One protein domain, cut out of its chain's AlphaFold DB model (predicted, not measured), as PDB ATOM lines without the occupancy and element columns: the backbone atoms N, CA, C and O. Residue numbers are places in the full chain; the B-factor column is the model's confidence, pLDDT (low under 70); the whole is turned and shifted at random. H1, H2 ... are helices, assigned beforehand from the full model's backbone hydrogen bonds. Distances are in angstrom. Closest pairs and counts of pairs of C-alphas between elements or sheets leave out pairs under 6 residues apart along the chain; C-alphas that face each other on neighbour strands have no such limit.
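Overview. This is residues 198 to 387 of the 391 residues of an uncharacterized protein of Exophiala xenobiotica (UniProt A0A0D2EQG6). One long helix, H4, runs through the middle of the domain along its longest axis, and H5, H7 and H8 pack crosswise on it. H1 packs on H5 and H8, H6 packs on H5, and H2 and H3 form a small head at the end where H4 begins, while residues 305 to 310 stick out at the other end. A long unnamed stretch, residues 210 to 254, winds from H1 past H4 and H6 to H2. The printed part has 190 residues with eight named helices, H1 to H8 in order, and no named strand; the class is all helix. It is compact, with a radius of gyration of the C-alphas of 16.7 A and spans of 51 by 37 by 29 A.

Arrangement. Begin at H1, residues 198 to 209; it touches H5, residues 318 to 324, at a shallow tilt of 29 degrees, the same way, closest at the C-alphas of Gly 202 and Leu 323, 5.4 A apart. With residues 204 to 208 alone H1 touches H8, residues 364 to 381, about perpendicular at 85 degrees; the closest C-alphas are those of Ala 208 and Trp 377, 5.5 A apart. Next find H2, residues 255 to 258, which touches H3, residues 266 to 274, closest at the C-alphas of Val 258 and Cys 272, 6.5 A apart. H3 and H4, residues 279 to 305, only just touch, and only at the corner, with 3 pairs of C-alphas within 8 A; the closest are those of Cys 272 and Gly 279, 6.7 A apart. H4 is the hub, touching four helices. It touches H5 with residues 288 to 292 alone, about perpendicular at 78 degrees; the C-alphas of Ile 289 and Phe 324 are closest, 5.6 A apart. H5 touches H6, residues 329 to 341, at a steep tilt of 67 degrees, only just short of perpendicular, closest at the C-alphas of Gln 322 and Ala 329, 5.7 A apart. H4 and H6 are near each other. With residues 294 to 304 alone H4 touches H7, residues 352 to 361, at a steep tilt of 50 degrees, opposite ways; the closest C-alphas are those of Thr 297 and Thr 355, 5.9 A apart. H4 and H8 touch about perpendicular at 84 degrees, closest at the C-alphas of Ala 294 and Arg 367, 5.4 A apart. H7 and H8 meet only through their link. Among the pairs that are apart are H1 and H3, and H6 and H8. In H1, H3, H4, H5, H6 and H7 every O i to N i+4 pair is within hydrogen-bond range; in H8 13 of 14 are, and H2 is too short for such a pair.

Along the chain. Find C-alpha 198 at (90.647, 161.188, 180.025), where H1 begins; its 12 residues span 16.3 A. H2 spans 5.4 A and H3 12.4 A. H4 runs 38.9 A from C-alpha 279 at (115.734, 173.701, 181.491) to C-alpha 305 at (82.859, 163.567, 163.412). H5 spans 10.1 A, H6 18.4 A and H7 14.2 A. H8 spans 25.7 A and ends at C-alpha 381, (100.601, 145.434, 176.399).

Size, cuts and confidence. The C-alphas of Ser 254 and Glu 309 are the two farthest apart, at 53.2 A. The printed part has no cut. The links H1 to H2, 45 residues, and H4 to H5, 12 residues, are long. The mean pLDDT of the printed part is 90.5; residues 214 to 216 are under 70.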
ATOM      1  N   SER A 198      89.528 160.247 179.837       89.38
ATOM      2  CA  SER A 198      90.647 161.188 180.025       89.38
ATOM      3  C   SER A 198      91.734 160.728 181.003       89.38
ATOM      4  O   SER A 198      92.880 161.154 180.880       89.38
ATOM      5  N   THR A 199      91.389 159.895 181.987       90.94
ATOM      6  CA  THR A 199      92.337 159.350 182.970       90.94
ATOM      7  C   THR A 199      93.083 158.157 182.383       90.94
ATOM      8  O   THR A 199      94.309 158.111 182.460       90.94
ATOM      9  N   SER A 200      92.358 157.228 181.753       90.81
ATOM     10  CA  SER A 200      92.952 156.076 181.067       90.81
ATOM     11  C   SER A 200      93.873 156.530 179.930       90.81
ATOM     12  O   SER A 200      95.046 156.176 179.919       90.81
ATOM     13  N   LEU A 201      93.386 157.415 179.051       90.38
ATOM     14  CA  LEU A 201      94.129 157.938 177.901       90.38
ATOM     15  C   LEU A 201      95.432 158.643 178.312       90.38
ATOM     16  O   LEU A 201      96.473 158.403 177.710       90.38
ATOM     17  N   GLY A 202      95.405 159.450 179.382       91.50
ATOM     18  CA  GLY A 202      96.613 160.079 179.931       91.50
ATOM     19  C   GLY A 202      97.611 159.066 180.506       91.50
ATOM     20  O   GLY A 202      98.809 159.147 180.235       91.50
ATOM     21  N   HIS A 203      97.131 158.061 181.249       91.19
ATOM     22  CA  HIS A 203      97.982 156.981 181.758       91.19
ATOM     23  C   HIS A 203      98.606 156.131 180.643       91.19
ATOM     24  O   HIS A 203      99.771 155.745 180.761       91.19
ATOM     25  N   HIS A 204      97.849 155.830 179.590       92.25
ATOM     26  CA  HIS A 204      98.287 154.972 178.491       92.25
ATOM     27  C   HIS A 204      99.259 155.713 177.581       92.25
ATOM     28  O   HIS A 204     100.339 155.196 177.322       92.25
ATOM     29  N   PHE A 205      98.976 156.973 177.242       91.81
ATOM     30  CA  PHE A 205      99.936 157.855 176.582       91.81
ATOM     31  C   PHE A 205     101.267 157.946 177.335       91.81
ATOM     32  O   PHE A 205     102.322 157.729 176.741       91.81
ATOM     33  N   ARG A 206     101.246 158.200 178.655       89.12
ATOM     34  CA  ARG A 206     102.485 158.286 179.447       89.12
ATOM     35  C   ARG A 206     103.281 156.975 179.383       89.12
ATOM     36  O   ARG A 206     104.507 157.011 179.419       89.12
ATOM     37  N   ARG A 207     102.611 155.819 179.304       89.19
ATOM     38  CA  ARG A 207     103.269 154.511 179.159       89.19
ATOM     39  C   ARG A 207     103.767 154.253 177.733       89.19
ATOM     40  O   ARG A 207     104.872 153.746 177.605       89.19
ATOM     41  N   ALA A 208     103.016 154.648 176.706       90.19
ATOM     42  CA  ALA A 208     103.409 154.541 175.302       90.19
ATOM     43  C   ALA A 208     104.658 155.384 174.999       90.19
ATOM     44  O   ALA A 208     105.652 154.849 174.518       90.19
ATOM     45  N   VAL A 209     104.675 156.659 175.408       88.06
ATOM     46  CA  VAL A 209     105.849 157.536 175.251       88.06
ATOM     47  C   VAL A 209     107.056 157.010 176.032       88.06
ATOM     48  O   VAL A 209     108.164 157.005 175.510       88.06
ATOM     49  N   ARG A 210     106.859 156.472 177.244       84.00
ATOM     50  CA  ARG A 210     107.929 155.786 178.001       84.00
ATOM     51  C   ARG A 210     108.350 154.430 177.421       84.00
ATOM     52  O   ARG A 210     109.333 153.874 177.889       84.00
ATOM     53  N   ALA A 211     107.617 153.892 176.449       84.81
ATOM     54  CA  ALA A 211     107.977 152.689 175.701       84.81
ATOM     55  C   ALA A 211     108.638 153.013 174.345       84.81
ATOM     56  O   ALA A 211     108.996 152.089 173.619       84.81
ATOM     57  N   ARG A 212     108.829 154.302 174.013       85.38
ATOM     58  CA  ARG A 212     109.717 154.734 172.919       85.38
ATOM     59  C   ARG A 212     111.190 154.436 173.238       85.38
ATOM     60  O   ARG A 212     111.942 154.143 172.317       85.38
ATOM     61  N   GLU A 213     111.586 154.489 174.516       73.75
ATOM     62  CA  GLU A 213     112.956 154.214 174.973       73.75
ATOM     63  C   GLU A 213     112.984 153.680 176.418       73.75
ATOM     64  O   GLU A 213     112.434 154.294 177.339       73.75
ATOM     65  N   GLU A 214     113.627 152.527 176.637       66.81
ATOM     66  CA  GLU A 214     113.735 151.924 177.969       66.81
ATOM     67  C   GLU A 214     114.625 152.764 178.894       66.81
ATOM     68  O   GLU A 214     115.771 153.075 178.584       66.81
ATOM     69  N   GLY A 215     114.106 153.119 180.073       60.94
ATOM     70  CA  GLY A 215     114.843 153.926 181.051       60.94
ATOM     71  C   GLY A 215     114.797 155.443 180.822       60.94
ATOM     72  O   GLY A 215     115.514 156.159 181.524       60.94
ATOM     73  N   MET A 216     113.939 155.932 179.909       68.62
ATOM     74  CA  MET A 216     113.699 157.360 179.626       68.62
ATOM     75  C   MET A 216     113.761 158.248 180.886       68.62
ATOM     76  O   MET A 216     112.976 158.091 181.831       68.62
ATOM     77  N   LYS A 217     114.659 159.240 180.872       76.44
ATOM     78  CA  LYS A 217     114.814 160.230 181.951       76.44
ATOM     79  C   LYS A 217     113.777 161.353 181.836       76.44
ATOM     80  O   LYS A 217     113.270 161.658 180.763       76.44
ATOM     81  N   ASN A 218     113.508 162.040 182.948       76.25
ATOM     82  CA  ASN A 218     112.562 163.168 182.998       76.25
ATOM     83  C   ASN A 218     112.997 164.420 182.208       76.25
ATOM     84  O   ASN A 218     112.196 165.345 182.072       76.25
ATOM     85  N   SER A 219     114.233 164.445 181.711       79.00
ATOM     86  CA  SER A 219     114.775 165.456 180.802       79.00
ATOM     87  C   SER A 219     115.009 164.956 179.377       79.00
ATOM     88  O   SER A 219     115.544 165.698 178.554       79.00
ATOM     89  N   ASP A 220     114.615 163.721 179.055       82.19
ATOM     90  CA  ASP A 220     114.896 163.156 177.742       82.19
ATOM     91  C   ASP A 220     114.005 163.780 176.662       82.19
ATOM     92  O   ASP A 220     112.850 163.396 176.448       82.19
ATOM     93  N   TYR A 221     114.529 164.821 176.020       82.56
ATOM     94  CA  TYR A 221     113.828 165.542 174.969       82.56
ATOM     95  C   TYR A 221     113.842 164.781 173.638       82.56
ATOM     96  O   TYR A 221     112.930 164.964 172.833       82.56
ATOM     97  N   ALA A 222     114.821 163.900 173.390       85.75
ATOM     98  CA  ALA A 222     114.924 163.168 172.127       85.75
ATOM     99  C   ALA A 222     113.693 162.277 171.900       85.75
ATOM    100  O   ALA A 222     113.140 162.245 170.796       85.75
ATOM    101  N   VAL A 223     113.207 161.663 172.981       85.94
ATOM    102  CA  VAL A 223     111.992 160.841 173.026       85.94
ATOM    103  C   VAL A 223     110.706 161.628 172.734       85.94
ATOM    104  O   VAL A 223     109.729 161.025 172.303       85.94
ATOM    105  N   VAL A 224     110.670 162.955 172.922       90.31
ATOM    106  CA  VAL A 224     109.454 163.797 172.773       90.31
ATOM    107  C   VAL A 224     109.617 164.974 171.801       90.31
ATOM    108  O   VAL A 224     108.768 165.862 171.740       90.31
ATOM    109  N   ARG A 225     110.688 164.973 170.999       90.81
ATOM    110  CA  ARG A 225     111.043 166.045 170.051       90.81
ATOM    111  C   ARG A 225     110.047 166.267 168.906       90.81
ATOM    112  O   ARG A 225     110.197 167.236 168.173       90.81
ATOM    113  N   ASP A 226     109.077 165.370 168.717       93.19
ATOM    114  CA  ASP A 226     107.991 165.525 167.741       93.19
ATOM    115  C   ASP A 226     106.845 166.428 168.240       93.19
ATOM    116  O   ASP A 226     105.924 166.711 167.479       93.19
ATOM    117  N   ALA A 227     106.919 166.925 169.481       95.69
ATOM    118  CA  ALA A 227     105.938 167.833 170.067       95.69
ATOM    119  C   ALA A 227     105.880 169.209 169.381       95.69
ATOM    120  O   ALA A 227     106.848 169.970 169.384       95.69
ATOM    121  N   ILE A 228     104.694 169.591 168.901       95.88
ATOM    122  CA  ILE A 228     104.432 170.943 168.389       95.88
ATOM    123  C   ILE A 228     104.216 171.911 169.567       95.88
ATOM    124  O   ILE A 228     103.159 171.955 170.207       95.88
ATOM    125  N   LEU A 229     105.250 172.690 169.873       94.69
ATOM    126  CA  LEU A 229     105.258 173.651 170.975       94.69
ATOM    127  C   LEU A 229     104.486 174.948 170.630       94.69
ATOM    128  O   LEU A 229     104.245 175.231 169.458       94.69
ATOM    129  N   PRO A 230     104.032 175.724 171.634       91.44
ATOM    130  CA  PRO A 230     103.544 177.086 171.422       91.44
ATOM    131  C   PRO A 230     104.719 178.025 171.123       91.44
ATOM    132  O   PRO A 230     105.844 177.744 171.543       91.44
ATOM    133  N   ASP A 231     104.441 179.157 170.474       85.75
ATOM    134  CA  ASP A 231     105.421 180.237 170.338       85.75
ATOM    135  C   ASP A 231     105.884 180.718 171.724       85.75
ATOM    136  O   ASP A 231     105.082 181.075 172.593       85.75
ATOM    137  N   ASN A 232     107.199 180.673 171.919       84.19
ATOM    138  CA  ASN A 232     107.929 181.178 173.074       84.19
ATOM    139  C   ASN A 232     109.170 181.984 172.644       84.19
ATOM    140  O   ASN A 232     110.134 182.100 173.399       84.19
ATOM    141  N   SER A 233     109.158 182.526 171.423       80.00
ATOM    142  CA  SER A 233     110.158 183.488 170.962       80.00
ATOM    143  C   SER A 233     110.212 184.712 171.886       80.00
ATOM    144  O   SER A 233     109.243 185.035 172.567       80.00
ATOM    145  N   HIS A 234     111.316 185.465 171.871       73.94
ATOM    146  CA  HIS A 234     111.432 186.718 172.638       73.94
ATOM    147  C   HIS A 234     110.443 187.826 172.200       73.94
ATOM    148  O   HIS A 234     110.391 188.876 172.833       73.94
ATOM    149  N   ALA A 235     109.670 187.610 171.128       73.69
ATOM    150  CA  ALA A 235     108.567 188.475 170.712       73.69
ATOM    151  C   ALA A 235     107.202 188.045 171.293       73.69
ATOM    152  O   ALA A 235     106.251 188.831 171.270       73.69
ATOM    153  N   ALA A 236     107.085 186.823 171.828       82.62
ATOM    154  CA  ALA A 236     105.870 186.342 172.472       82.62
ATOM    155  C   ALA A 236     105.640 187.093 173.794       82.62
ATOM    156  O   ALA A 236     106.480 187.085 174.691       82.62
ATOM    157  N   ASN A 237     104.474 187.727 173.949       79.12
ATOM    158  CA  ASN A 237     104.129 188.522 175.135       79.12
ATOM    159  C   ASN A 237     103.709 187.630 176.323       79.12
ATOM    160  O   ASN A 237     102.577 187.695 176.811       79.12
ATOM    161  N   LEU A 238     104.616 186.750 176.762       89.81
ATOM    162  CA  LEU A 238     104.429 185.925 177.950       89.81
ATOM    163  C   LEU A 238     104.620 186.806 179.187       89.81
ATOM    164  O   LEU A 238     105.724 187.260 179.483       89.81
ATOM    165  N   ARG A 239     103.532 187.059 179.915       90.00
ATOM    166  CA  ARG A 239     103.564 187.774 181.199       90.00
ATOM    167  C   ARG A 239     104.057 186.856 182.312       90.00
ATOM    168  O   ARG A 239     103.813 185.652 182.255       90.00
ATOM    169  N   ARG A 240     104.659 187.417 183.363       92.94
ATOM    170  CA  ARG A 240     104.988 186.656 184.576       92.94
ATOM    171  C   ARG A 240     103.724 186.013 185.164       92.94
ATOM    172  O   ARG A 240     102.779 186.751 185.454       92.94
ATOM    173  N   PRO A 241     103.670 184.681 185.320       92.75
ATOM    174  CA  PRO A 241     102.491 184.017 185.850       92.75
ATOM    175  C   PRO A 241     102.465 184.066 187.382       92.75
ATOM    176  O   PRO A 241     103.490 183.904 188.041       92.75
ATOM    177  N   GLU A 242     101.275 184.226 187.954       92.25
ATOM    178  CA  GLU A 242     101.040 183.959 189.374       92.25
ATOM    179  C   GLU A 242     100.950 182.437 189.568       92.25
ATOM    180  O   GLU A 242     100.087 181.784 188.977       92.25
ATOM    181  N   ILE A 243     101.874 181.862 190.345       91.88
ATOM    182  CA  ILE A 243     101.978 180.414 190.567       91.88
ATOM    183  C   ILE A 243     102.089 180.086 192.058       91.88
ATOM    184  O   ILE A 243     102.827 180.732 192.798       91.88
ATOM    185  N   ASP A 244     101.386 179.037 192.484       90.56
ATOM    186  CA  ASP A 244     101.485 178.484 193.838       90.56
ATOM    187  C   ASP A 244     102.753 177.620 193.946       90.56
ATOM    188  O   ASP A 244     102.772 176.452 193.545       90.56
ATOM    189  N   VAL A 245     103.856 178.222 194.406       91.19
ATOM    190  CA  VAL A 245     105.144 177.527 194.568       91.19
ATOM    191  C   VAL A 245     105.024 176.502 195.706       91.19
ATOM    192  O   VAL A 245     104.770 176.894 196.847       91.19
ATOM    193  N   PRO A 246     105.226 175.192 195.453       89.81
ATOM    194  CA  PRO A 246     105.017 174.174 196.478       89.81
ATOM    195  C   PRO A 246     105.935 174.388 197.687       89.81
ATOM    196  O   PRO A 246     107.143 174.517 197.528       89.81
ATOM    197  N   THR A 247     105.396 174.339 198.908       88.12
ATOM    198  CA  THR A 247     106.132 174.667 200.152       88.12
ATOM    199  C   THR A 247     107.350 173.767 200.432       88.12
ATOM    200  O   THR A 247     108.182 174.089 201.274       88.12
ATOM    201  N   SER A 248     107.466 172.628 199.743       87.56
ATOM    202  CA  SER A 248     108.624 171.722 199.773       87.56
ATOM    203  C   SER A 248     109.724 172.070 198.758       87.56
ATOM    204  O   SER A 248     110.699 171.328 198.639       87.56
ATOM    205  N   VAL A 249     109.570 173.161 198.004       90.38
ATOM    206  CA  VAL A 249     110.509 173.645 196.989       90.38
ATOM    207  C   VAL A 249     111.116 174.963 197.453       90.38
ATOM    208  O   VAL A 249     110.403 175.915 197.755       90.38
ATOM    209  N   THR A 250     112.444 175.031 197.467       92.88
ATOM    210  CA  THR A 250     113.185 176.291 197.597       92.88
ATOM    211  C   THR A 250     113.516 176.802 196.191       92.88
ATOM    212  O   THR A 250     114.212 176.084 195.465       92.88
ATOM    213  N   PRO A 251     113.037 177.995 195.786       94.38
ATOM    214  CA  PRO A 251     113.412 178.617 194.518       94.38
ATOM    215  C   PRO A 251     114.925 178.769 194.333       94.38
ATOM    216  O   PRO A 251     115.689 178.849 195.296       94.38
ATOM    217  N   TRP A 252     115.365 178.850 193.080       94.81
ATOM    218  CA  TRP A 252     116.757 179.132 192.736       94.81
ATOM    219  C   TRP A 252     116.999 180.618 192.477       94.81
ATOM    220  O   TRP A 252     116.368 181.221 191.619       94.81
ATOM    221  N   GLU A 253     117.972 181.182 193.191       87.88
ATOM    222  CA  GLU A 253     118.360 182.601 193.122       87.88
ATOM    223  C   GLU A 253     119.224 182.957 191.894       87.88
ATOM    224  O   GLU A 253     119.388 184.131 191.585       87.88
ATOM    225  N   SER A 254     119.786 181.956 191.200       89.12
ATOM    226  CA  SER A 254     120.635 182.121 190.008       89.12
ATOM    227  C   SER A 254     120.100 181.276 188.852       89.12
ATOM    228  O   SER A 254     119.671 180.135 189.051       89.12
ATOM    229  N   GLU A 255     120.142 181.831 187.639       87.69
ATOM    230  CA  GLU A 255     119.799 181.141 186.386       87.69
ATOM    231  C   GLU A 255     120.768 179.993 186.063       87.69
ATOM    232  O   GLU A 255     120.357 179.009 185.454       87.69
ATOM    233  N   GLU A 256     122.012 180.035 186.554       88.81
ATOM    234  CA  GLU A 256     123.021 178.980 186.345       88.81
ATOM    235  C   GLU A 256     122.527 177.601 186.816       88.81
ATOM    236  O   GLU A 256     122.859 176.574 186.225       88.81
ATOM    237  N   LYS A 257     121.684 177.573 187.859       90.88
ATOM    238  CA  LYS A 257     121.084 176.343 188.402       90.88
ATOM    239  C   LYS A 257     120.045 175.722 187.457       90.88
ATOM    240  O   LYS A 257     119.793 174.526 187.551       90.88
ATOM    241  N   VAL A 258     119.473 176.501 186.531       93.50
ATOM    242  CA  VAL A 258     118.575 176.011 185.468       93.50
ATOM    243  C   VAL A 258     119.361 175.274 184.373       93.50
ATOM    244  O   VAL A 258     118.811 174.377 183.730       93.50
ATOM    245  N   GLY A 259     120.653 175.573 184.203       93.25
ATOM    246  CA  GLY A 259     121.525 174.936 183.217       93.25
ATOM    247  C   GLY A 259     121.329 175.503 181.811       93.25
ATOM    248  O   GLY A 259     121.393 176.711 181.610       93.25
ATOM    249  N   ASP A 260     121.112 174.637 180.819       92.00
ATOM    250  CA  ASP A 260     120.929 175.056 179.424       92.00
ATOM    251  C   ASP A 260     119.617 175.845 179.224       92.00
ATOM    252  O   ASP A 260     118.520 175.273 179.207       92.00
ATOM    253  N   LEU A 261     119.752 177.156 179.015       92.12
ATOM    254  CA  LEU A 261     118.659 178.106 178.777       92.12
ATOM    255  C   LEU A 261     118.174 178.138 177.312       92.12
ATOM    256  O   LEU A 261     117.223 178.854 177.001       92.12
ATOM    257  N   THR A 262     118.796 177.382 176.398       90.00
ATOM    258  CA  THR A 262     118.535 177.488 174.953       90.00
ATOM    259  C   THR A 262     117.061 177.254 174.613       90.00
ATOM    260  O   THR A 262     116.452 176.256 175.015       90.00
ATOM    261  N   GLY A 263     116.476 178.186 173.854       87.44
ATOM    262  CA  GLY A 263     115.080 178.115 173.409       87.44
ATOM    263  C   GLY A 263     114.032 178.316 174.511       87.44
ATOM    264  O   GLY A 263     112.882 177.928 174.300       87.44
ATOM    265  N   LEU A 264     114.401 178.885 175.666       92.38
ATOM    266  CA  LEU A 264     113.468 179.286 176.724       92.38
ATOM    267  C   LEU A 264     113.245 180.802 176.727       92.38
ATOM    268  O   LEU A 264     114.188 181.588 176.648       92.38
ATOM    269  N   HIS A 265     111.991 181.215 176.883       95.06
ATOM    270  CA  HIS A 265     111.632 182.603 177.149       95.06
ATOM    271  C   HIS A 265     112.037 183.001 178.588       95.06
ATOM    272  O   HIS A 265     111.947 182.155 179.481       95.06
ATOM    273  N   PRO A 266     112.397 184.267 178.888       94.06
ATOM    274  CA  PRO A 266     112.763 184.694 180.246       94.06
ATOM    275  C   PRO A 266     111.740 184.332 181.338       94.06
ATOM    276  O   PRO A 266     112.116 183.895 182.421       94.06
ATOM    277  N   GLU A 267     110.440 184.413 181.048       95.50
ATOM    278  CA  GLU A 267     109.399 183.985 182.001       95.50
ATOM    279  C   GLU A 267     109.283 182.453 182.154       95.50
ATOM    280  O   GLU A 267     108.824 181.976 183.189       95.50
ATOM    281  N   GLU A 268     109.754 181.656 181.187       96.25
ATOM    282  CA  GLU A 268     109.922 180.205 181.373       96.25
ATOM    283  C   GLU A 268     111.132 179.904 182.266       96.25
ATOM    284  O   GLU A 268     111.041 179.038 183.137       96.25
ATOM    285  N   ILE A 269     112.234 180.649 182.110       95.50
ATOM    286  CA  ILE A 269     113.428 180.558 182.969       95.50
ATOM    287  C   ILE A 269     113.068 180.932 184.416       95.50
ATOM    288  O   ILE A 269     113.416 180.200 185.344       95.50
ATOM    289  N   TRP A 270     112.275 181.991 184.616       95.94
ATOM    290  CA  TRP A 270     111.756 182.364 185.935       95.94
ATOM    291  C   TRP A 270     110.894 181.253 186.560       95.94
ATOM    292  O   TRP A 270     111.096 180.893 187.720       95.94
ATOM    293  N   VAL A 271     109.985 180.630 185.795       97.00
ATOM    294  CA  VAL A 271     109.211 179.467 186.277       97.00
ATOM    295  C   VAL A 271     110.125 178.277 186.616       97.00
ATOM    296  O   VAL A 271     109.887 177.590 187.612       97.00
ATOM    297  N   CYS A 272     111.201 178.049 185.853       97.31
ATOM    298  CA  CYS A 272     112.198 177.017 186.157       97.31
ATOM    299  C   CYS A 272     112.912 177.271 187.495       97.31
ATOM    300  O   CYS A 272     113.039 176.349 188.306       97.31
ATOM    301  N   GLN A 273     113.304 178.523 187.761       96.94
ATOM    302  CA  GLN A 273     113.875 178.951 189.040       96.94
ATOM    303  C   GLN A 273     112.899 178.748 190.205       96.94
ATOM    304  O   GLN A 273     113.266 178.115 191.195       96.94
ATOM    305  N   GLN A 274     111.658 179.242 190.094       96.69
ATOM    306  CA  GLN A 274     110.659 179.134 191.169       96.69
ATOM    307  C   GLN A 274     110.348 177.680 191.531       96.69
ATOM    308  O   GLN A 274     110.171 177.347 192.700       96.69
ATOM    309  N   LEU A 275     110.304 176.798 190.530       96.69
ATOM    310  CA  LEU A 275     109.976 175.389 190.726       96.69
ATOM    311  C   LEU A 275     111.202 174.496 190.937       96.69
ATOM    312  O   LEU A 275     111.022 173.285 191.081       96.69
ATOM    313  N   ALA A 276     112.418 175.050 190.982       96.12
ATOM    314  CA  ALA A 276     113.678 174.310 191.076       96.12
ATOM    315  C   ALA A 276     113.720 173.119 190.097       96.12
ATOM    316  O   ALA A 276     113.748 171.948 190.505       96.12
ATOM    317  N   ILE A 277     113.601 173.416 188.802       96.06
ATOM    318  CA  ILE A 277     113.706 172.455 187.697       96.06
ATOM    319  C   ILE A 277     114.681 172.982 186.649       96.06
ATOM    320  O   ILE A 277     114.686 174.166 186.332       96.06
ATOM    321  N   THR A 278     115.511 172.095 186.111       96.12
ATOM    322  CA  THR A 278     116.454 172.420 185.039       96.12
ATOM    323  C   THR A 278     115.733 172.588 183.697       96.12
ATOM    324  O   THR A 278     114.636 172.054 183.487       96.12
ATOM    325  N   GLY A 279     116.336 173.346 182.779       95.50
ATOM    326  CA  GLY A 279     115.734 173.701 181.491       95.50
ATOM    327  C   GLY A 279     115.462 172.494 180.586       95.50
ATOM    328  O   GLY A 279     114.466 172.475 179.868       95.50
ATOM    329  N   ASP A 280     116.289 171.450 180.674       94.31
ATOM    330  CA  ASP A 280     116.119 170.176 179.965       94.31
ATOM    331  C   ASP A 280     114.871 169.409 180.448       94.31
ATOM    332  O   ASP A 280     114.038 168.985 179.642       94.31
ATOM    333  N   VAL A 281     114.683 169.317 181.770       95.06
ATOM    334  CA  VAL A 281     113.465 168.791 182.400       95.06
ATOM    335  C   VAL A 281     112.265 169.622 181.964       95.06
ATOM    336  O   VAL A 281     111.293 169.050 181.477       95.06
ATOM    337  N   TYR A 282     112.324 170.953 182.075       96.38
ATOM    338  CA  TYR A 282     111.225 171.829 181.666       96.38
ATOM    339  C   TYR A 282     110.839 171.632 180.190       96.38
ATOM    340  O   TYR A 282     109.659 171.427 179.903       96.38
ATOM    341  N   ARG A 283     111.810 171.605 179.262       94.88
ATOM    342  CA  ARG A 283     111.569 171.338 177.830       94.88
ATOM    343  C   ARG A 283     110.895 169.979 177.620       94.88
ATOM    344  O   ARG A 283     109.892 169.905 176.908       94.88
ATOM    345  N   CYS A 284     111.378 168.922 178.278       93.81
ATOM    346  CA  CYS A 284     110.776 167.587 178.201       93.81
ATOM    347  C   CYS A 284     109.337 167.566 178.762       93.81
ATOM    348  O   CYS A 284     108.439 167.010 178.129       93.81
ATOM    349  N   GLN A 285     109.073 168.236 179.893       94.94
ATOM    350  CA  GLN A 285     107.716 168.362 180.442       94.94
ATOM    351  C   GLN A 285     106.791 169.136 179.493       94.94
ATOM    352  O   GLN A 285     105.702 168.656 179.181       94.94
ATOM    353  N   LYS A 286     107.230 170.297 178.987       96.00
ATOM    354  CA  LYS A 286     106.493 171.128 178.022       96.00
ATOM    355  C   LYS A 286     106.081 170.296 176.800       96.00
ATOM    356  O   LYS A 286     104.904 170.284 176.442       96.00
ATOM    357  N   ALA A 287     107.008 169.526 176.230       95.38
ATOM    358  CA  ALA A 287     106.737 168.611 175.123       95.38
ATOM    359  C   ALA A 287     105.725 167.501 175.478       95.38
ATOM    360  O   ALA A 287     104.737 167.335 174.761       95.38
ATOM    361  N   GLN A 288     105.896 166.795 176.607       94.12
ATOM    362  CA  GLN A 288     104.947 165.762 177.067       94.12
ATOM    363  C   GLN A 288     103.511 166.301 177.209       94.12
ATOM    364  O   GLN A 288     102.556 165.632 176.811       94.12
ATOM    365  N   ILE A 289     103.348 167.524 177.731       95.75
ATOM    366  CA  ILE A 289     102.040 168.186 177.848       95.75
ATOM    367  C   ILE A 289     101.420 168.473 176.473       95.75
ATOM    368  O   ILE A 289     100.230 168.212 176.286       95.75
ATOM    369  N   PHE A 290     102.181 168.994 175.502       96.75
ATOM    370  CA  PHE A 290     101.617 169.349 174.192       96.75
ATOM    371  C   PHE A 290     101.334 168.144 173.291       96.75
ATOM    372  O   PHE A 290     100.335 168.163 172.573       96.75
ATOM    373  N   LEU A 291     102.102 167.059 173.409       96.06
ATOM    374  CA  LEU A 291     101.737 165.762 172.830       96.06
ATOM    375  C   LEU A 291     100.413 165.241 173.425       96.06
ATOM    376  O   LEU A 291      99.514 164.835 172.688       96.06
ATOM    377  N   GLY A 292     100.241 165.338 174.750       95.12
ATOM    378  CA  GLY A 292      98.983 165.002 175.428       95.12
ATOM    379  C   GLY A 292      97.794 165.884 175.020       95.12
ATOM    380  O   GLY A 292      96.662 165.404 174.916       95.12
ATOM    381  N   LEU A 293      98.036 167.167 174.731       95.81
ATOM    382  CA  LEU A 293      97.014 168.084 174.217       95.81
ATOM    383  C   LEU A 293      96.607 167.731 172.778       95.81
ATOM    384  O   LEU A 293      95.415 167.717 172.470       95.81
ATOM    385  N   ALA A 294      97.565 167.389 171.913       96.12
ATOM    386  CA  ALA A 294      97.294 166.930 170.551       96.12
ATOM    387  C   ALA A 294      96.489 165.613 170.529       96.12
ATOM    388  O   ALA A 294      95.561 165.471 169.732       96.12
ATOM    389  N   LEU A 295      96.780 164.693 171.456       95.06
ATOM    390  CA  LEU A 295      96.028 163.451 171.658       95.06
ATOM    391  C   LEU A 295      94.561 163.713 172.046       95.06
ATOM    392  O   LEU A 295      93.646 163.160 171.438       95.06
ATOM    393  N   PHE A 296      94.317 164.598 173.022       94.31
ATOM    394  CA  PHE A 296      92.953 165.021 173.379       94.31
ATOM    395  C   PHE A 296      92.252 165.767 172.235       94.31
ATOM    396  O   PHE A 296      91.038 165.642 172.079       94.31
ATOM    397  N   THR A 297      93.000 166.510 171.417       95.44
ATOM    398  CA  THR A 297      92.460 167.228 170.254       95.44
ATOM    399  C   THR A 297      91.895 166.256 169.216       95.44
ATOM    400  O   THR A 297      90.759 166.440 168.790       95.44
ATOM    401  N   GLU A 298      92.607 165.179 168.863       95.44
ATOM    402  CA  GLU A 298      92.078 164.173 167.922       95.44
ATOM    403  C   GLU A 298      90.937 163.343 168.523       95.44
ATOM    404  O   GLU A 298      89.951 163.080 167.838       95.44
ATOM    405  N   TYR A 299      91.000 163.006 169.817       92.50
ATOM    406  CA  TYR A 299      89.872 162.375 170.510       92.50
ATOM    407  C   TYR A 299      88.593 163.231 170.389       92.50
ATOM    408  O   TYR A 299      87.519 162.732 170.043       92.50
ATOM    409  N   ASN A 300      88.707 164.543 170.614       93.56
ATOM    410  CA  ASN A 300      87.595 165.486 170.482       93.56
ATOM    411  C   ASN A 300      87.146 165.663 169.021       93.56
ATOM    412  O   ASN A 300      85.946 165.711 168.755       93.56
ATOM    413  N   HIS A 301      88.092 165.712 168.079       94.00
ATOM    414  CA  HIS A 301      87.832 165.753 166.640       94.00
ATOM    415  C   HIS A 301      86.941 164.586 166.200       94.00
ATOM    416  O   HIS A 301      85.912 164.786 165.555       94.00
ATOM    417  N   GLN A 302      87.262 163.373 166.646       90.25
ATOM    418  CA  GLN A 302      86.507 162.177 166.288       90.25
ATOM    419  C   GLN A 302      85.162 162.067 167.028       90.25
ATOM    420  O   GLN A 302      84.198 161.569 166.445       90.25
ATOM    421  N   LEU A 303      85.026 162.593 168.258       90.12
ATOM    422  CA  LEU A 303      83.705 162.761 168.891       90.12
ATOM    423  C   LEU A 303      82.787 163.698 168.088       90.12
ATOM    424  O   LEU A 303      81.582 163.454 168.024       90.12
ATOM    425  N   HIS A 304      83.340 164.757 167.487       90.62
ATOM    426  CA  HIS A 304      82.579 165.673 166.637       90.62
ATOM    427  C   HIS A 304      82.193 165.018 165.302       90.62
ATOM    428  O   HIS A 304      81.026 165.060 164.919       90.62
ATOM    429  N   GLN A 305      83.131 164.324 164.643       91.12
ATOM    430  CA  GLN A 305      82.859 163.567 163.412       91.12
ATOM    431  C   GLN A 305      81.779 162.488 163.597       91.12
ATOM    432  O   GLN A 305      80.984 162.262 162.690       91.12
ATOM    433  N   LYS A 306      81.694 161.866 164.783       89.19
ATOM    434  CA  LYS A 306      80.649 160.886 165.143       89.19
ATOM    435  C   LYS A 306      79.267 161.523 165.432       89.19
ATOM    436  O   LYS A 306      78.362 160.810 165.852       89.19
ATOM    437  N   GLN A 307      79.099 162.837 165.216       84.25
ATOM    438  CA  GLN A 307      77.845 163.617 165.318       84.25
ATOM    439  C   GLN A 307      77.027 163.383 166.606       84.25
ATOM    440  O   GLN A 307      75.798 163.440 166.615       84.25
ATOM    441  N   ILE A 308      77.713 163.122 167.720       83.75
ATOM    442  CA  ILE A 308      77.076 162.804 169.003       83.75
ATOM    443  C   ILE A 308      76.294 164.020 169.511       83.75
ATOM    444  O   ILE A 308      76.850 165.111 169.644       83.75
ATOM    445  N   GLU A 309      75.019 163.843 169.866       71.88
ATOM    446  CA  GLU A 309      74.220 164.922 170.447       71.88
ATOM    447  C   GLU A 309      74.779 165.317 171.831       71.88
ATOM    448  O   GLU A 309      74.608 164.597 172.813       71.88
ATOM    449  N   LYS A 310      75.441 166.484 171.903       81.50
ATOM    450  CA  LYS A 310      76.177 167.013 173.076       81.50
ATOM    451  C   LYS A 310      77.404 166.147 173.452       81.50
ATOM    452  O   LYS A 310      77.397 165.479 174.489       81.50
ATOM    453  N   PRO A 311      78.494 166.182 172.658       84.38
ATOM    454  CA  PRO A 311      79.698 165.401 172.934       84.38
ATOM    455  C   PRO A 311      80.417 165.907 174.194       84.38
ATOM    456  O   PRO A 311      80.555 167.111 174.421       84.38
ATOM    457  N   SER A 312      80.926 164.984 175.014       88.12
ATOM    458  CA  SER A 312      81.728 165.321 176.197       88.12
ATOM    459  C   SER A 312      83.201 165.493 175.813       88.12
ATOM    460  O   SER A 312      84.014 164.590 176.001       88.12
ATOM    461  N   PHE A 313      83.535 166.654 175.240       90.94
ATOM    462  CA  PHE A 313      84.912 166.991 174.877       90.94
ATOM    463  C   PHE A 313      85.847 166.974 176.100       90.94
ATOM    464  O   PHE A 313      85.546 167.541 177.155       90.94
ATOM    465  N   LEU A 314      87.007 166.336 175.949       91.69
ATOM    466  CA  LEU A 314      88.054 166.276 176.961       91.69
ATOM    467  C   LEU A 314      88.812 167.605 176.994       91.69
ATOM    468  O   LEU A 314      89.315 168.059 175.968       91.69
ATOM    469  N   ARG A 315      88.939 168.204 178.182       90.56
ATOM    470  CA  ARG A 315      89.786 169.382 178.421       90.56
ATOM    471  C   ARG A 315      91.105 168.984 179.078       90.56
ATOM    472  O   ARG A 315      91.128 168.101 179.939       90.56
ATOM    473  N   MET A 316      92.173 169.713 178.770       91.44
ATOM    474  CA  MET A 316      93.411 169.669 179.547       91.44
ATOM    475  C   MET A 316      93.236 170.487 180.835       91.44
ATOM    476  O   MET A 316      93.506 171.683 180.855       91.44
ATOM    477  N   GLY A 317      92.727 169.862 181.901       92.19
ATOM    478  CA  GLY A 317      92.690 170.450 183.249       92.19
ATOM    479  C   GLY A 317      93.904 170.041 184.091       92.19
ATOM    480  O   GLY A 317      94.587 169.078 183.749       92.19
ATOM    481  N   LYS A 318      94.141 170.711 185.231       93.62
ATOM    482  CA  LYS A 318      95.286 170.451 186.136       93.62
ATOM    483  C   LYS A 318      95.499 168.962 186.457       93.62
ATOM    484  O   LYS A 318      96.622 168.476 186.389       93.62
ATOM    485  N   ALA A 319      94.426 168.209 186.712       91.94
ATOM    486  CA  ALA A 319      94.501 166.765 186.958       91.94
ATOM    487  C   ALA A 319      94.951 165.949 185.727       91.94
ATOM    488  O   ALA A 319      95.659 164.963 185.878       91.94
ATOM    489  N   GLN A 320      94.570 166.344 184.508       91.56
ATOM    490  CA  GLN A 320      95.029 165.700 183.272       91.56
ATOM    491  C   GLN A 320      96.475 166.105 182.950       91.56
ATOM    492  O   GLN A 320      97.283 165.253 182.607       91.56
ATOM    493  N   PHE A 321      96.845 167.367 183.170       94.25
ATOM    494  CA  PHE A 321      98.223 167.860 183.051       94.25
ATOM    495  C   PHE A 321      99.186 167.066 183.964       94.25
ATOM    496  O   PHE A 321     100.228 166.587 183.517       94.25
ATOM    497  N   GLN A 322      98.771 166.797 185.212       94.44
ATOM    498  CA  GLN A 322      99.445 165.895 186.163       94.44
ATOM    499  C   GLN A 322      99.506 164.414 185.725       94.44
ATOM    500  O   GLN A 322     100.260 163.643 186.323       94.44
ATOM    501  N   LEU A 323      98.724 163.981 184.726       91.75
ATOM    502  CA  LEU A 323      98.787 162.635 184.132       91.75
ATOM    503  C   LEU A 323      99.707 162.561 182.907       91.75
ATOM    504  O   LEU A 323     100.197 161.476 182.604       91.75
ATOM    505  N   PHE A 324      99.975 163.687 182.244       91.44
ATOM    506  CA  PHE A 324     100.841 163.744 181.068       91.44
ATOM    507  C   PHE A 324     102.320 163.914 181.430       91.44
ATOM    508  O   PHE A 324     103.121 163.065 181.046       91.44
ATOM    509  N   GLY A 325     102.674 164.928 182.231       90.31
ATOM    510  CA  GLY A 325     104.062 165.157 182.670       90.31
ATOM    511  C   GLY A 325     104.635 164.016 183.526       90.31
ATOM    512  O   GLY A 325     103.901 163.147 183.987       90.31
ATOM    513  N   SER A 326     105.941 164.004 183.779       88.56
ATOM    514  CA  SER A 326     106.670 162.923 184.457       88.56
ATOM    515  C   SER A 326     107.380 163.308 185.769       88.56
ATOM    516  O   SER A 326     107.964 162.427 186.410       88.56
ATOM    517  N   ILE A 327     107.315 164.578 186.191       92.62
ATOM    518  CA  ILE A 327     107.854 165.080 187.476       92.62
ATOM    519  C   ILE A 327     106.801 165.116 188.608       92.62
ATOM    520  O   ILE A 327     105.706 164.574 188.475       92.62
ATOM    521  N   ASP A 328     107.147 165.735 189.745       93.44
ATOM    522  CA  ASP A 328     106.257 165.926 190.899       93.44
ATOM    523  C   ASP A 328     104.925 166.619 190.542       93.44
ATOM    524  O   ASP A 328     104.877 167.577 189.768       93.44
ATOM    525  N   ALA A 329     103.836 166.163 191.168       94.06
ATOM    526  CA  ALA A 329     102.482 166.626 190.879       94.06
ATOM    527  C   ALA A 329     102.210 168.071 191.338       94.06
ATOM    528  O   ALA A 329     101.369 168.745 190.741       94.06
ATOM    529  N   ASN A 330     102.915 168.577 192.354       94.75
ATOM    530  CA  ASN A 330     102.782 169.965 192.804       94.75
ATOM    531  C   ASN A 330     103.551 170.895 191.855       94.75
ATOM    532  O   ASN A 330     103.000 171.896 191.406       94.75
ATOM    533  N   LYS A 331     104.757 170.504 191.417       96.00
ATOM    534  CA  LYS A 331     105.468 171.212 190.331       96.00
ATOM    535  C   LYS A 331     104.651 171.240 189.030       96.00
ATOM    536  O   LYS A 331     104.509 172.297 188.424       96.00
ATOM    537  N   LEU A 332     104.026 170.122 188.640       96.50
ATOM    538  CA  LEU A 332     103.088 170.080 187.503       96.50
ATOM    539  C   LEU A 332     101.817 170.918 187.732       96.50
ATOM    540  O   LEU A 332     101.209 171.370 186.766       96.50
ATOM    541  N   SER A 333     101.421 171.161 188.985       95.69
ATOM    542  CA  SER A 333     100.292 172.042 189.308       95.69
ATOM    543  C   SER A 333     100.623 173.506 189.041       95.69
ATOM    544  O   SER A 333      99.830 174.178 188.392       95.69
ATOM    545  N   ALA A 334     101.795 173.969 189.475       96.31
ATOM    546  CA  ALA A 334     102.267 175.327 189.216       96.31
ATOM    547  C   ALA A 334     102.597 175.559 187.726       96.31
ATOM    548  O   ALA A 334     102.278 176.610 187.176       96.31
ATOM    549  N   LEU A 335     103.152 174.552 187.035       96.94
ATOM    550  CA  LEU A 335     103.332 174.591 185.575       96.94
ATOM    551  C   LEU A 335     101.996 174.710 184.824       96.94
ATOM    552  O   LEU A 335     101.922 175.437 183.836       96.94
ATOM    553  N   PHE A 336     100.936 174.040 185.290       96.25
ATOM    554  CA  PHE A 336      99.596 174.208 184.719       96.25
ATOM    555  C   PHE A 336      99.082 175.644 184.888       96.25
ATOM    556  O   PHE A 336      98.495 176.185 183.951       96.25
ATOM    557  N   ASP A 337      99.309 176.268 186.046       95.19
ATOM    558  CA  ASP A 337      98.879 177.649 186.299       95.19
ATOM    559  C   ASP A 337      99.632 178.631 185.386       95.19
ATOM    560  O   ASP A 337      98.999 179.451 184.721       95.19
ATOM    561  N   ALA A 338     100.951 178.456 185.223       95.88
ATOM    562  CA  ALA A 338     101.752 179.216 184.261       95.88
ATOM    563  C   ALA A 338     101.261 179.059 182.811       95.88
ATOM    564  O   ALA A 338     100.998 180.048 182.128       95.88
ATOM    565  N   PHE A 339     101.061 177.822 182.345       95.62
ATOM    566  CA  PHE A 339     100.601 177.566 180.975       95.62
ATOM    567  C   PHE A 339      99.164 178.078 180.754       95.62
ATOM    568  O   PHE A 339      98.800 178.410 179.627       95.62
ATOM    569  N   THR A 340      98.343 178.163 181.808       94.12
ATOM    570  CA  THR A 340      96.997 178.755 181.744       94.12
ATOM    571  C   THR A 340      97.065 180.284 181.686       94.12
ATOM    572  O   THR A 340      96.365 180.892 180.880       94.12
ATOM    573  N   ALA A 341      97.956 180.917 182.460       93.31
ATOM    574  CA  ALA A 341      98.192 182.364 182.419       93.31
ATOM    575  C   ALA A 341      98.739 182.850 181.060       93.31
ATOM    576  O   ALA A 341      98.426 183.960 180.630       93.31
ATOM    577  N   TRP A 342      99.498 182.005 180.353       93.75
ATOM    578  CA  TRP A 342      99.954 182.247 178.976       93.75
ATOM    579  C   TRP A 342      98.928 181.865 177.893       93.75
ATOM    580  O   TRP A 342      99.215 181.995 176.705       93.75
ATOM    581  N   GLY A 343      97.739 181.376 178.268       91.31
ATOM    582  CA  GLY A 343      96.702 180.941 177.322       91.31
ATOM    583  C   GLY A 343      97.068 179.694 176.504       91.31
ATOM    584  O   GLY A 343      96.428 179.408 175.495       91.31
ATOM    585  N   TRP A 344      98.099 178.945 176.907       92.81
ATOM    586  CA  TRP A 344      98.582 177.767 176.183       92.81
ATOM    587  C   TRP A 344      97.753 176.502 176.440       92.81
ATOM    588  O   TRP A 344      97.750 175.597 175.601       92.81
ATOM    589  N   VAL A 345      97.107 176.416 177.610       91.56
ATOM    590  CA  VAL A 345      96.218 175.327 178.063       91.56
ATOM    591  C   VAL A 345      95.099 175.899 178.952       91.56
ATOM    592  O   VAL A 345      95.035 177.102 179.182       91.56
ATOM    593  N   GLY A 346      94.250 175.033 179.517       77.62
ATOM    594  CA  GLY A 346      93.496 175.379 180.728       77.62
ATOM    595  C   GLY A 346      92.129 176.029 180.517       77.62
ATOM    596  O   GLY A 346      91.572 176.572 181.470       77.62
ATOM    597  N   GLU A 347      91.547 175.941 179.315       77.88
ATOM    598  CA  GLU A 347      90.193 176.441 179.055       77.88
ATOM    599  C   GLU A 347      89.165 175.967 180.096       77.88
ATOM    600  O   GLU A 347      89.037 174.775 180.404       77.88
ATOM    601  N   ALA A 348      88.347 176.908 180.577       71.88
ATOM    602  CA  ALA A 348      87.304 176.627 181.558       71.88
ATOM    603  C   ALA A 348      86.314 175.545 181.076       71.88
ATOM    604  O   ALA A 348      85.851 174.730 181.881       71.88
ATOM    605  N   LYS A 349      86.016 175.496 179.771       82.81
ATOM    606  CA  LYS A 349      85.223 174.448 179.111       82.81
ATOM    607  C   LYS A 349      85.752 174.233 177.692       82.81
ATOM    608  O   LYS A 349      85.701 175.170 176.905       82.81
ATOM    609  N   GLN A 350      86.165 173.010 177.360       87.56
ATOM    610  CA  GLN A 350      86.461 172.642 175.972       87.56
ATOM    611  C   GLN A 350      85.169 172.687 175.141       87.56
ATOM    612  O   GLN A 350      84.114 172.240 175.599       87.56
ATOM    613  N   THR A 351      85.255 173.197 173.917       90.25
ATOM    614  CA  THR A 351      84.141 173.277 172.961       90.25
ATOM    615  C   THR A 351      84.561 172.711 171.605       90.25
ATOM    616  O   THR A 351      85.726 172.350 171.423       90.25
ATOM    617  N   TRP A 352      83.644 172.656 170.627       91.88
ATOM    618  CA  TRP A 352      84.059 172.389 169.247       91.88
ATOM    619  C   TRP A 352      84.990 173.495 168.744       91.88
ATOM    620  O   TRP A 352      86.123 173.196 168.397       91.88
ATOM    621  N   LYS A 353      84.571 174.765 168.822       90.81
ATOM    622  CA  LYS A 353      85.349 175.918 168.338       90.81
ATOM    623  C   LYS A 353      86.776 175.976 168.903       90.81
ATOM    624  O   LYS A 353      87.708 176.311 168.187       90.81
ATOM    625  N   SER A 354      86.974 175.631 170.174       89.81
ATOM    626  CA  SER A 354      88.327 175.580 170.740       89.81
ATOM    627  C   SER A 354      89.091 174.293 170.422       89.81
ATOM    628  O   SER A 354      90.316 174.304 170.379       89.81
ATOM    629  N   THR A 355      88.401 173.189 170.127       92.44
ATOM    630  CA  THR A 355      89.030 172.004 169.517       92.44
ATOM    631  C   THR A 355      89.469 172.296 168.078       92.44
ATOM    632  O   THR A 355      90.534 171.858 167.675       92.44
ATOM    633  N   GLU A 356      88.692 173.076 167.328       93.38
ATOM    634  CA  GLU A 356      88.960 173.523 165.959       93.38
ATOM    635  C   GLU A 356      90.252 174.361 165.892       93.38
ATOM    636  O   GLU A 356      91.170 173.994 165.164       93.38
ATOM    637  N   THR A 357      90.423 175.358 166.771       92.62
ATOM    638  CA  THR A 357      91.695 176.103 166.905       92.62
ATOM    639  C   THR A 357      92.880 175.222 167.332       92.62
ATOM    640  O   THR A 357      94.021 175.445 166.922       92.62
ATOM    641  N   LEU A 358      92.650 174.165 168.121       93.69
ATOM    642  CA  LEU A 358      93.700 173.178 168.408       93.69
ATOM    643  C   LEU A 358      93.980 172.250 167.209       93.69
ATOM    644  O   LEU A 358      95.110 171.791 167.060       93.69
ATOM    645  N   CYS A 359      93.007 172.001 166.328       95.00
ATOM    646  CA  CYS A 359      93.200 171.260 165.078       95.00
ATOM    647  C   CYS A 359      94.005 172.059 164.042       95.00
ATOM    648  O   CYS A 359      94.787 171.452 163.313       95.00
ATOM    649  N   GLU A 360      93.860 173.389 164.007       93.56
ATOM    650  CA  GLU A 360      94.733 174.296 163.241       93.56
ATOM    651  C   GLU A 360      96.178 174.223 163.759       93.56
ATOM    652  O   GLU A 360      97.122 174.059 162.987       93.56
ATOM    653  N   ARG A 361      96.352 174.283 165.088       93.75
ATOM    654  CA  ARG A 361      97.667 174.245 165.748       93.75
ATOM    655  C   ARG A 361      98.370 172.884 165.656       93.75
ATOM    656  O   ARG A 361      99.597 172.837 165.597       93.75
ATOM    657  N   PHE A 362      97.624 171.782 165.682       96.50
ATOM    658  CA  PHE A 362      98.157 170.421 165.603       96.50
ATOM    659  C   PHE A 362      97.653 169.728 164.328       96.50
ATOM    660  O   PHE A 362      96.551 169.172 164.354       96.50
ATOM    661  N   PRO A 363      98.439 169.686 163.232       96.19
ATOM    662  CA  PRO A 363      98.023 169.064 161.977       96.19
ATOM    663  C   PRO A 363      97.586 167.605 162.143       96.19
ATOM    664  O   PRO A 363      98.166 166.854 162.932       96.19
ATOM    665  N   GLU A 364      96.585 167.185 161.367       96.19
ATOM    666  CA  GLU A 364      95.932 165.871 161.480       96.19
ATOM    667  C   GLU A 364      96.926 164.699 161.499       96.19
ATOM    668  O   GLU A 364      96.834 163.832 162.367       96.19
ATOM    669  N   ALA A 365      97.927 164.717 160.614       96.25
ATOM    670  CA  ALA A 365      98.967 163.690 160.545       96.25
ATOM    671  C   ALA A 365      99.777 163.555 161.852       96.25
ATOM    672  O   ALA A 365     100.078 162.438 162.271       96.25
ATOM    673  N   HIS A 366     100.081 164.666 162.534       96.25
ATOM    674  CA  HIS A 366     100.751 164.646 163.839       96.25
ATOM    675  C   HIS A 366      99.832 164.046 164.911       96.25
ATOM    676  O   HIS A 366     100.238 163.122 165.617       96.25
ATOM    677  N   ARG A 367      98.573 164.505 165.009       95.50
ATOM    678  CA  ARG A 367      97.655 164.006 166.049       95.50
ATOM    679  C   ARG A 367      97.329 162.520 165.864       95.50
ATOM    680  O   ARG A 367      97.390 161.758 166.826       95.50
ATOM    681  N   ARG A 368      97.025 162.093 164.631       93.94
ATOM    682  CA  ARG A 368      96.691 160.695 164.316       93.94
ATOM    683  C   ARG A 368      97.862 159.744 164.519       93.94
ATOM    684  O   ARG A 368      97.637 158.649 165.019       93.94
ATOM    685  N   LYS A 369      99.099 160.160 164.221       92.94
ATOM    686  CA  LYS A 369     100.301 159.372 164.543       92.94
ATOM    687  C   LYS A 369     100.380 159.069 166.046       92.94
ATOM    688  O   LYS A 369     100.614 157.923 166.413       92.94
ATOM    689  N   LEU A 370     100.149 160.065 166.906       92.38
ATOM    690  CA  LEU A 370     100.179 159.883 168.365       92.38
ATOM    691  C   LEU A 370      99.046 158.976 168.861       92.38
ATOM    692  O   LEU A 370      99.277 158.116 169.705       92.38
ATOM    693  N   VAL A 371      97.837 159.135 168.317       91.81
ATOM    694  CA  VAL A 371      96.693 158.250 168.591       91.81
ATOM    695  C   VAL A 371      97.021 156.798 168.216       91.81
ATOM    696  O   VAL A 371      96.873 155.901 169.043       91.81
ATOM    697  N   GLN A 372      97.545 156.578 167.006       91.56
ATOM    698  CA  GLN A 372      97.942 155.260 166.511       91.56
ATOM    699  C   GLN A 372      99.036 154.624 167.383       91.56
ATOM    700  O   GLN A 372      98.916 153.461 167.754       91.56
ATOM    701  N   GLU A 373     100.055 155.389 167.781       91.44
ATOM    702  CA  GLU A 373     101.138 154.922 168.655       91.44
ATOM    703  C   GLU A 373     100.627 154.462 170.031       91.44
ATOM    704  O   GLU A 373     101.053 153.418 170.532       91.44
ATOM    705  N   VAL A 374      99.683 155.202 170.630       91.94
ATOM    706  CA  VAL A 374      99.054 154.800 171.896       91.94
ATOM    707  C   VAL A 374      98.293 153.488 171.722       91.94
ATOM    708  O   VAL A 374      98.455 152.597 172.551       91.94
ATOM    709  N   PHE A 375      97.543 153.303 170.633       88.75
ATOM    710  CA  PHE A 375      96.833 152.040 170.390       88.75
ATOM    711  C   PHE A 375      97.774 150.890 170.032       88.75
ATOM    712  O   PHE A 375      97.549 149.765 170.462       88.75
ATOM    713  N   ASP A 376      98.872 151.137 169.322       90.50
ATOM    714  CA  ASP A 376      99.901 150.122 169.084       90.50
ATOM    715  C   ASP A 376     100.603 149.712 170.378       90.50
ATOM    716  O   ASP A 376     101.023 148.563 170.513       90.50
ATOM    717  N   TRP A 377     100.715 150.606 171.359       92.31
ATOM    718  CA  TRP A 377     101.132 150.251 172.713       92.31
ATOM    719  C   TRP A 377     100.037 149.484 173.484       92.31
ATOM    720  O   TRP A 377     100.337 148.426 174.040       92.31
ATOM    721  N   GLU A 378      98.775 149.937 173.477       91.94
ATOM    722  CA  GLU A 378      97.653 149.255 174.154       91.94
ATOM    723  C   GLU A 378      97.475 147.820 173.632       91.94
ATOM    724  O   GLU A 378      97.485 146.875 174.420       91.94
ATOM    725  N   ARG A 379      97.432 147.634 172.306       91.00
ATOM    726  CA  ARG A 379      97.266 146.327 171.644       91.00
ATOM    727  C   ARG A 379      98.404 145.339 171.924       91.00
ATOM    728  O   ARG A 379      98.176 144.134 171.862       91.00
ATOM    729  N   ARG A 380      99.614 145.824 172.231       91.44
ATOM    730  CA  ARG A 380     100.784 144.989 172.577       91.44
ATOM    731  C   ARG A 380     100.919 144.685 174.070       91.44
ATOM    732  O   ARG A 380     101.669 143.777 174.415       91.44
ATOM    733  N   THR A 381     100.276 145.453 174.955       90.44
ATOM    734  CA  THR A 381     100.601 145.434 176.399       90.44
ATOM    735  C   THR A 381      99.405 145.333 177.346       90.44
ATOM    736  O   THR A 381      99.603 145.015 178.519       90.44
ATOM    737  N   LEU A 382      98.179 145.579 176.874       89.06
ATOM    738  CA  LEU A 382      96.956 145.551 177.677       89.06
ATOM    739  C   LEU A 382      95.929 144.552 177.114       89.06
ATOM    740  O   LEU A 382      95.777 144.458 175.893       89.06
ATOM    741  N   PRO A 383      95.164 143.855 177.977       88.81
ATOM    742  CA  PRO A 383      94.012 143.071 177.540       88.81
ATOM    743  C   PRO A 383      92.923 143.998 176.972       88.81
ATOM    744  O   PRO A 383      92.812 145.159 177.380       88.81
ATOM    745  N   ARG A 384      92.118 143.497 176.025       84.69
ATOM    746  CA  ARG A 384      91.221 144.324 175.193       84.69
ATOM    747  C   ARG A 384      90.165 145.085 175.992       84.69
ATOM    748  O   ARG A 384      89.803 146.199 175.634       84.69
ATOM    749  N   GLU A 385      89.729 144.538 177.120       85.75
ATOM    750  CA  GLU A 385      88.775 145.161 178.045       85.75
ATOM    751  C   GLU A 385      89.336 146.424 178.727       85.75
ATOM    752  O   GLU A 385      88.585 147.170 179.354       85.75
ATOM    753  N   SER A 386      90.650 146.653 178.630       85.50
ATOM    754  CA  SER A 386      91.336 147.842 179.146       85.50
ATOM    755  C   SER A 386      91.639 148.896 178.077       85.50
ATOM    756  O   SER A 386      92.132 149.961 178.442       85.50
ATOM    757  N   TRP A 387      91.391 148.634 176.787       86.44
ATOM    758  CA  TRP A 387      91.652 149.616 175.726       86.44
ATOM    759  C   TRP A 387      90.704 150.820 175.852       86.44
ATOM    760  O   TRP A 387      89.563 150.690 176.302       86.44
TER     761      TRP A 387